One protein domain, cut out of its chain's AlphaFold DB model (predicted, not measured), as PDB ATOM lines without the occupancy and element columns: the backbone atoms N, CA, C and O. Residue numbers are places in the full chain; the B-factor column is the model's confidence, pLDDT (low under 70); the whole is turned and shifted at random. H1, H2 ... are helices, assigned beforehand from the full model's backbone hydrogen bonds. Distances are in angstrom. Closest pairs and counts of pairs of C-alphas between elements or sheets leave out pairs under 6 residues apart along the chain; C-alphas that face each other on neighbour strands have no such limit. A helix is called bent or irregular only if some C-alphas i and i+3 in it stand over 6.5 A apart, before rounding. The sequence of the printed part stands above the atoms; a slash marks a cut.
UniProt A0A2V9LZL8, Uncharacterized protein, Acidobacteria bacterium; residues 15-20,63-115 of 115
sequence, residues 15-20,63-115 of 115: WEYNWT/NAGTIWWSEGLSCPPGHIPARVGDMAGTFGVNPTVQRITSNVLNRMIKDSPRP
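AT A GLANCE: This is residues 15 to 20 and 63 to 115 of the 115 residues of an uncharacterized protein of Acidobacteria bacterium (UniProt A0A2V9LZL8). With little regular structure, this is a loose body of loops round the short helix H1, from which residues 103 to 115, most of them in the long helix H2, stick out as an arm. A short antiparallel pairing, residues 83 to 84 with 88 to 89, folds the long link back on itself. The printed part has 59 residues, with two named helices, H1 then H2, holding 23, and no named strand; the class is all helix. It is loose, with a radius of gyration of the C-alphas of 14.5 A and spans of 49 by 34 by 19 A.

IN THESE COORDINATES: H2, residues 95 to 111, runs 24.1 A from C-alpha 95 at (142.561, 95.092, 126.523) to C-alpha 111 at (129.633, 84.204, 109.377). H1, residues 67 to 72, begins at C-alpha 67 at (133.590, 108.238, 119.161); it is irregular, with C-alphas 67 and 70 7.2 A apart.

HOW THE PARTS SIT: H2 touches H1 with residues 95 to 98 alone; the closest C-alphas, of Gly 72 and Val 97, are 5.6 A apart. Their lines are about perpendicular, at 76 degrees. In H2 every O i to N i+4 pair is within hydrogen-bond range; in H1 0 of 2 are, beside 2 of 3 O i to N i+3 pairs.

THE WHOLE: The farthest C-alphas, of Asp 86 and Pro 115, are 50.7 A apart. Residues 21 to 62 are not printed; C-alphas 20 and 63 are 12.5 A apart across the cut. The H1 to H2 link, 22 residues, is long. Residues 113 to 115 have pLDDT under 70.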
ATOM      1  N   TRP A  15     133.710 112.133 123.069       84.69
ATOM      2  CA  TRP A  15     132.957 113.334 123.464       84.69
ATOM      3  C   TRP A  15     131.490 113.157 123.055       84.69
ATOM      4  O   TRP A  15     130.572 113.409 123.830       84.69
ATOM      5  N   GLU A  16     131.289 112.626 121.853       90.19
ATOM      6  CA  GLU A  16     129.995 112.272 121.297       90.19
ATOM      7  C   GLU A  16     129.649 110.811 121.588       90.19
ATOM      8  O   GLU A  16     130.507 109.922 121.705       90.19
ATOM      9  N   TYR A  17     128.352 110.572 121.713       92.75
ATOM     10  CA  TYR A  17     127.801 109.273 122.037       92.75
ATOM     11  C   TYR A  17     126.381 109.150 121.485       92.75
ATOM     12  O   TYR A  17     125.687 110.143 121.258       92.75
ATOM     13  N   ASN A  18     125.931 107.912 121.321       94.69
ATOM     14  CA  ASN A  18     124.573 107.603 120.906       94.69
ATOM     15  C   ASN A  18     123.721 107.346 122.150       94.69
ATOM     16  O   ASN A  18     124.045 106.467 122.956       94.69
ATOM     17  N   TRP A  19     122.640 108.120 122.295       91.62
ATOM     18  CA  TRP A  19     121.658 107.919 123.355       91.62
ATOM     19  C   TRP A  19     120.612 106.892 122.945       91.62
ATOM     20  O   TRP A  19     120.787 105.708 123.205       91.62
ATOM     21  N   THR A  20     119.494 107.328 122.372       92.81
ATOM     22  CA  THR A  20     118.324 106.471 122.175       92.81
ATOM     23  C   THR A  20     118.618 105.409 121.114       92.81
ATOM     24  O   THR A  20     118.921 105.772 119.973       92.81
ATOM     25  N   ASN A  63     127.512  98.490 117.002       97.50
ATOM     26  CA  ASN A  63     127.768  99.908 117.206       97.50
ATOM     27  C   ASN A  63     128.115 100.140 118.679       97.50
ATOM     28  O   ASN A  63     127.277  99.965 119.563       97.50
ATOM     29  N   ALA A  64     129.358 100.549 118.934       97.19
ATOM     30  CA  ALA A  64     129.840 100.857 120.274       97.19
ATOM     31  C   ALA A  64     129.176 102.104 120.884       97.19
ATOM     32  O   ALA A  64     129.224 102.274 122.098       97.19
ATOM     33  N   GLY A  65     128.568 102.969 120.067       96.56
ATOM     34  CA  GLY A  65     127.806 104.141 120.489       96.56
ATOM     35  C   GLY A  65     128.653 105.306 120.998       96.56
ATOM     36  O   GLY A  65     128.128 106.145 121.717       96.56
ATOM     37  N   THR A  66     129.950 105.364 120.700       94.88
ATOM     38  CA  THR A  66     130.827 106.460 121.138       94.88
ATOM     39  C   THR A  66     131.995 106.665 120.180       94.88
ATOM     40  O   THR A  66     132.495 105.697 119.603       94.88
ATOM     41  N   ILE A  67     132.452 107.912 120.033       94.06
ATOM     42  CA  ILE A  67     133.590 108.238 119.161       94.06
ATOM     43  C   ILE A  67     134.937 107.806 119.759       94.06
ATOM     44  O   ILE A  67     135.877 107.539 119.019       94.06
ATOM     45  N   TRP A  68     135.035 107.662 121.082       94.81
ATOM     46  CA  TRP A  68     136.263 107.242 121.767       94.81
ATOM     47  C   TRP A  68     136.514 105.729 121.767       94.81
ATOM     48  O   TRP A  68     137.470 105.269 122.386       94.81
ATOM     49  N   TRP A  69     135.722 104.917 121.058       96.75
ATOM     50  CA  TRP A  69     135.973 103.469 121.006       96.75
ATOM     51  C   TRP A  69     137.373 103.134 120.463       96.75
ATOM     52  O   TRP A  69     138.037 102.230 120.972       96.75
ATOM     53  N   SER A  70     137.843 103.889 119.464       95.62
ATOM     54  CA  SER A  70     139.167 103.725 118.850       95.62
ATOM     55  C   SER A  70     140.326 103.991 119.815       95.62
ATOM     56  O   SER A  70     141.354 103.323 119.717       95.62
ATOM     57  N   GLU A  71     140.144 104.882 120.789       95.69
ATOM     58  CA  GLU A  71     141.136 105.181 121.832       95.69
ATOM     59  C   GLU A  71     141.459 103.941 122.675       95.69
ATOM     60  O   GLU A  71     142.597 103.734 123.096       95.69
ATOM     61  N   GLY A  72     140.473 103.057 122.860       96.00
ATOM     62  CA  GLY A  72     140.660 101.773 123.528       96.00
ATOM     63  C   GLY A  72     141.362 100.711 122.672       96.00
ATOM     64  O   GLY A  72     141.743  99.671 123.211       96.00
ATOM     65  N   LEU A  73     141.545 100.926 121.365       97.00
ATOM     66  CA  LEU A  73     142.125  99.931 120.455       97.00
ATOM     67  C   LEU A  73     143.638 100.061 120.313       97.00
ATOM     68  O   LEU A  73     144.338  99.047 120.358       97.00
ATOM     69  N   SER A  74     144.148 101.275 120.121       96.44
ATOM     70  CA  SER A  74     145.558 101.499 119.794       96.44
ATOM     71  C   SER A  74     146.004 102.922 120.113       96.44
ATOM     72  O   SER A  74     145.215 103.850 119.998       96.44
ATOM     73  N   CYS A  75     147.289 103.087 120.422       95.56
ATOM     74  CA  CYS A  75     147.952 104.382 120.572       95.56
ATOM     75  C   CYS A  75     149.196 104.396 119.662       95.56
ATOM     76  O   CYS A  75     150.279 104.004 120.106       95.56
ATOM     77  N   PRO A  76     149.043 104.694 118.357       95.94
ATOM     78  CA  PRO A  76     150.168 104.714 117.424       95.94
ATOM     79  C   PRO A  76     151.140 105.873 117.728       95.94
ATOM     80  O   PRO A  76     150.764 106.824 118.415       95.94
ATOM     81  N   PRO A  77     152.387 105.836 117.218       97.19
ATOM     82  CA  PRO A  77     153.342 106.926 117.409       97.19
ATOM     83  C   PRO A  77     152.766 108.284 116.985       97.19
ATOM     84  O   PRO A  77     152.225 108.417 115.890       97.19
ATOM     85  N   GLY A  78     152.889 109.288 117.858       94.94
ATOM     86  CA  GLY A  78     152.349 110.633 117.634       94.94
ATOM     87  C   GLY A  78     150.862 110.801 117.970       94.94
ATOM     88  O   GLY A  78     150.363 111.922 117.889       94.94
ATOM     89  N   HIS A  79     150.158 109.737 118.375       94.62
ATOM     90  CA  HIS A  79     148.779 109.843 118.854       94.62
ATOM     91  C   HIS A  79     148.713 110.582 120.189       94.62
ATOM     92  O   HIS A  79     149.459 110.281 121.122       94.62
ATOM     93  N   ILE A  80     147.779 111.523 120.284       90.88
ATOM     94  CA  ILE A  80     147.472 112.252 121.511       90.88
ATOM     95  C   ILE A  80     146.049 111.852 121.903       90.88
ATOM     96  O   ILE A  80     145.118 112.205 121.176       90.88
ATOM     97  N   PRO A  81     145.859 111.120 123.018       88.38
ATOM     98  CA  PRO A  81     144.537 110.687 123.441       88.38
ATOM     99  C   PRO A  81     143.573 111.855 123.616       88.38
ATOM    100  O   PRO A  81     143.936 112.903 124.162       88.38
ATOM    101  N   ALA A  82     142.327 111.659 123.189       86.12
ATOM    102  CA  ALA A  82     141.289 112.665 123.339       86.12
ATOM    103  C   ALA A  82     141.110 113.081 124.813       86.12
ATOM    104  O   ALA A  82     140.905 112.245 125.701       86.12
ATOM    105  N   ARG A  83     141.172 114.394 125.068       87.00
ATOM    106  CA  ARG A  83     141.076 114.984 126.409       87.00
ATOM    107  C   ARG A  83     140.450 116.379 126.374       87.00
ATOM    108  O   ARG A  83     140.551 117.093 125.383       87.00
ATOM    109  N   VAL A  84     139.826 116.766 127.483       81.31
ATOM    110  CA  VAL A  84     139.130 118.041 127.699       81.31
ATOM    111  C   VAL A  84     139.584 118.637 129.025       81.31
ATOM    112  O   VAL A  84     138.956 118.411 130.063       81.31
ATOM    113  N   GLY A  85     140.704 119.366 129.005       80.44
ATOM    114  CA  GLY A  85     141.344 119.843 130.236       80.44
ATOM    115  C   GLY A  85     141.460 118.704 131.252       80.44
ATOM    116  O   GLY A  85     141.843 117.597 130.878       80.44
ATOM    117  N   ASP A  86     141.038 118.945 132.492       77.00
ATOM    118  CA  ASP A  86     140.952 117.919 133.545       77.00
ATOM    119  C   ASP A  86     139.547 117.324 133.725       77.00
ATOM    120  O   ASP A  86     139.318 116.522 134.628       77.00
ATOM    121  N   MET A  87     138.592 117.700 132.870       73.38
ATOM    122  CA  MET A  87     137.190 117.304 133.013       73.38
ATOM    123  C   MET A  87     136.889 115.924 132.432       73.38
ATOM    124  O   MET A  87     136.065 115.195 132.984       73.38
ATOM    125  N   ALA A  88     137.510 115.573 131.306       80.62
ATOM    126  CA  ALA A  88     137.265 114.305 130.630       80.62
ATOM    127  C   ALA A  88     138.457 113.893 129.767       80.62
ATOM    128  O   ALA A  88     139.181 114.737 129.245       80.62
ATOM    129  N   GLY A  89     138.642 112.593 129.582       87.81
ATOM    130  CA  GLY A  89     139.622 112.050 128.652       87.81
ATOM    131  C   GLY A  89     139.673 110.540 128.725       87.81
ATOM    132  O   GLY A  89     139.245 109.955 129.724       87.81
ATOM    133  N   THR A  90     140.183 109.918 127.669       90.88
ATOM    134  CA  THR A  90     140.321 108.464 127.633       90.88
ATOM    135  C   THR A  90     141.520 108.006 128.450       90.88
ATOM    136  O   THR A  90     142.496 108.733 128.634       90.88
ATOM    137  N   PHE A  91     141.466 106.771 128.948       92.56
ATOM    138  CA  PHE A  91     142.631 106.122 129.566       92.56
ATOM    139  C   PHE A  91     143.549 105.459 128.526       92.56
ATOM    140  O   PHE A  91     144.483 104.747 128.892       92.56
ATOM    141  N   GLY A  92     143.291 105.690 127.235       92.62
ATOM    142  CA  GLY A  92     143.991 105.052 126.129       92.62
ATOM    143  C   GLY A  92     143.649 103.568 125.981       92.62
ATOM    144  O   GLY A  92     142.546 103.116 126.302       92.62
ATOM    145  N   VAL A  93     144.623 102.814 125.466       96.44
ATOM    146  CA  VAL A  93     144.452 101.419 125.042       96.44
ATOM    147  C   VAL A  93     143.900 100.550 126.166       96.44
ATOM    148  O   VAL A  93     144.428 100.516 127.276       96.44
ATOM    149  N   ASN A  94     142.857  99.783 125.849       96.00
ATOM    150  CA  ASN A  94     142.161  98.939 126.802       96.00
ATOM    151  C   ASN A  94     142.032  97.494 126.273       96.00
ATOM    152  O   ASN A  94     141.333  97.255 125.282       96.00
ATOM    153  N   PRO A  95     142.620  96.490 126.958       95.88
ATOM    154  CA  PRO A  95     142.561  95.092 126.523       95.88
ATOM    155  C   PRO A  95     141.139  94.530 126.387       95.88
ATOM    156  O   PRO A  95     140.892  93.631 125.581       95.88
ATOM    157  N   THR A  96     140.183  95.045 127.162       96.06
ATOM    158  CA  THR A  96     138.777  94.640 127.072       96.06
ATOM    159  C   THR A  96     138.142  95.141 125.777       96.06
ATOM    160  O   THR A  96     137.468  94.368 125.098       96.06
ATOM    161  N   VAL A  97     138.404  96.391 125.386       97.06
ATOM    162  CA  VAL A  97     137.915  96.981 124.125       97.06
ATOM    163  C   VAL A  97     138.496  96.245 122.918       97.06
ATOM    164  O   VAL A  97     137.759  95.867 122.000       97.06
ATOM    165  N   GLN A  98     139.796  95.942 122.954       97.50
ATOM    166  CA  GLN A  98     140.450  95.103 121.946       97.50
ATOM    167  C   GLN A  98     139.814  93.712 121.869       97.50
ATOM    168  O   GLN A  98     139.539  93.211 120.778       97.50
ATOM    169  N   ARG A  99     139.526  93.083 123.018       96.12
ATOM    170  CA  ARG A  99     138.906  91.754 123.052       96.12
ATOM    171  C   ARG A  99     137.482  91.758 122.500       96.12
ATOM    172  O   ARG A  99     137.142  90.842 121.757       96.12
ATOM    173  N   ILE A 100     136.665  92.758 122.840       96.50
ATOM    174  CA  ILE A 100     135.308  92.911 122.294       96.50
ATOM    175  C   ILE A 100     135.384  93.061 120.774       96.50
ATOM    176  O   ILE A 100     134.756  92.289 120.054       96.50
ATOM    177  N   THR A 101     136.222  93.981 120.293       97.12
ATOM    178  CA  THR A 101     136.407  94.230 118.857       97.12
ATOM    179  C   THR A 101     136.892  92.980 118.126       97.12
ATOM    180  O   THR A 101     136.312  92.595 117.117       97.12
ATOM    181  N   SER A 102     137.882  92.270 118.674       96.94
ATOM    182  CA  SER A 102     138.366  91.006 118.108       96.94
ATOM    183  C   SER A 102     137.268  89.943 118.037       96.94
ATOM    184  O   SER A 102     137.128  89.284 117.011       96.94
ATOM    185  N   ASN A 103     136.449  89.786 119.084       95.06
ATOM    186  CA  ASN A 103     135.344  88.825 119.076       95.06
ATOM    187  C   ASN A 103     134.310  89.156 117.990       95.06
ATOM    188  O   ASN A 103     133.878  88.254 117.274       95.06
ATOM    189  N   VAL A 104     133.935  90.434 117.863       94.62
ATOM    190  CA  VAL A 104     132.985  90.913 116.849       94.62
ATOM    191  C   VAL A 104     133.529  90.657 115.444       94.62
ATOM    192  O   VAL A 104     132.855  90.016 114.642       94.62
ATOM    193  N   LEU A 105     134.765  91.075 115.162       95.31
ATOM    194  CA  LEU A 105     135.387  90.886 113.849       95.31
ATOM    195  C   LEU A 105     135.550  89.403 113.503       95.31
ATOM    196  O   LEU A 105     135.198  88.989 112.402       95.31
ATOM    197  N   ASN A 106     136.006  88.577 114.448       94.94
ATOM    198  CA  ASN A 106     136.128  87.133 114.236       94.94
ATOM    199  C   ASN A 106     134.773  86.487 113.919       94.94
ATOM    200  O   ASN A 106     134.701  85.589 113.080       94.94
ATOM    201  N   ARG A 107     133.695  86.942 114.570       91.56
ATOM    202  CA  ARG A 107     132.334  86.477 114.286       91.56
ATOM    203  C   ARG A 107     131.886  86.909 112.888       91.56
ATOM    204  O   ARG A 107     131.473  86.059 112.111       91.56
ATOM    205  N   MET A 108     132.073  88.181 112.536       90.88
ATOM    206  CA  MET A 108     131.759  88.708 111.202       90.88
ATOM    207  C   MET A 108     132.507  87.967 110.089       90.88
ATOM    208  O   MET A 108     131.902  87.632 109.080       90.88
ATOM    209  N   ILE A 109     133.791  87.655 110.280       91.00
ATOM    210  CA  ILE A 109     134.594  86.886 109.316       91.00
ATOM    211  C   ILE A 109     134.105  85.438 109.210       91.00
ATOM    212  O   ILE A 109     134.067  84.881 108.114       91.00
ATOM    213  N   LYS A 110     133.748  84.808 110.337       89.75
ATOM    214  CA  LYS A 110     133.245  83.429 110.358       89.75
ATOM    215  C   LYS A 110     131.898  83.302 109.650       89.75
ATOM    216  O   LYS A 110     131.697  82.332 108.927       89.75
ATOM    217  N   ASP A 111     131.000  84.247 109.894       86.62
ATOM    218  CA  ASP A 111     129.633  84.204 109.377       86.62
ATOM    219  C   ASP A 111     129.495  84.898 108.017       86.62
ATOM    220  O   ASP A 111     128.428  84.856 107.408       86.62
ATOM    221  N   SER A 112     130.562  85.540 107.533       79.00
ATOM    222  CA  SER A 112     130.603  86.104 106.191       79.00
ATOM    223  C   SER A 112     130.368  84.981 105.175       79.00
ATOM    224  O   SER A 112     131.121  83.998 105.182       79.00
ATOM    225  N   PRO A 113     129.349  85.095 104.303       69.19
ATOM    226  CA  PRO A 113     129.186  84.168 103.199       69.19
ATOM    227  C   PRO A 113     130.407  84.327 102.293       69.19
ATOM    228  O   PRO A 113     130.560  85.341 101.610       69.19
ATOM    229  N   ARG A 114     131.327  83.360 102.353       64.75
ATOM    230  CA  ARG A 114     132.459  83.321 101.430       64.75
ATOM    231  C   ARG A 114     131.915  83.013 100.030       64.75
ATOM    232  O   ARG A 114     131.018  82.172  99.941       64.75
ATOM    233  N   PRO A 115     132.408  83.688  98.982       60.62
ATOM    234  CA  PRO A 115     132.179  83.238  97.617       60.62
ATOM    235  C   PRO A 115     132.753  81.833  97.395       60.62
ATOM    236  O   PRO A 115     133.722  81.464  98.107       60.62
TER     237      PRO A 115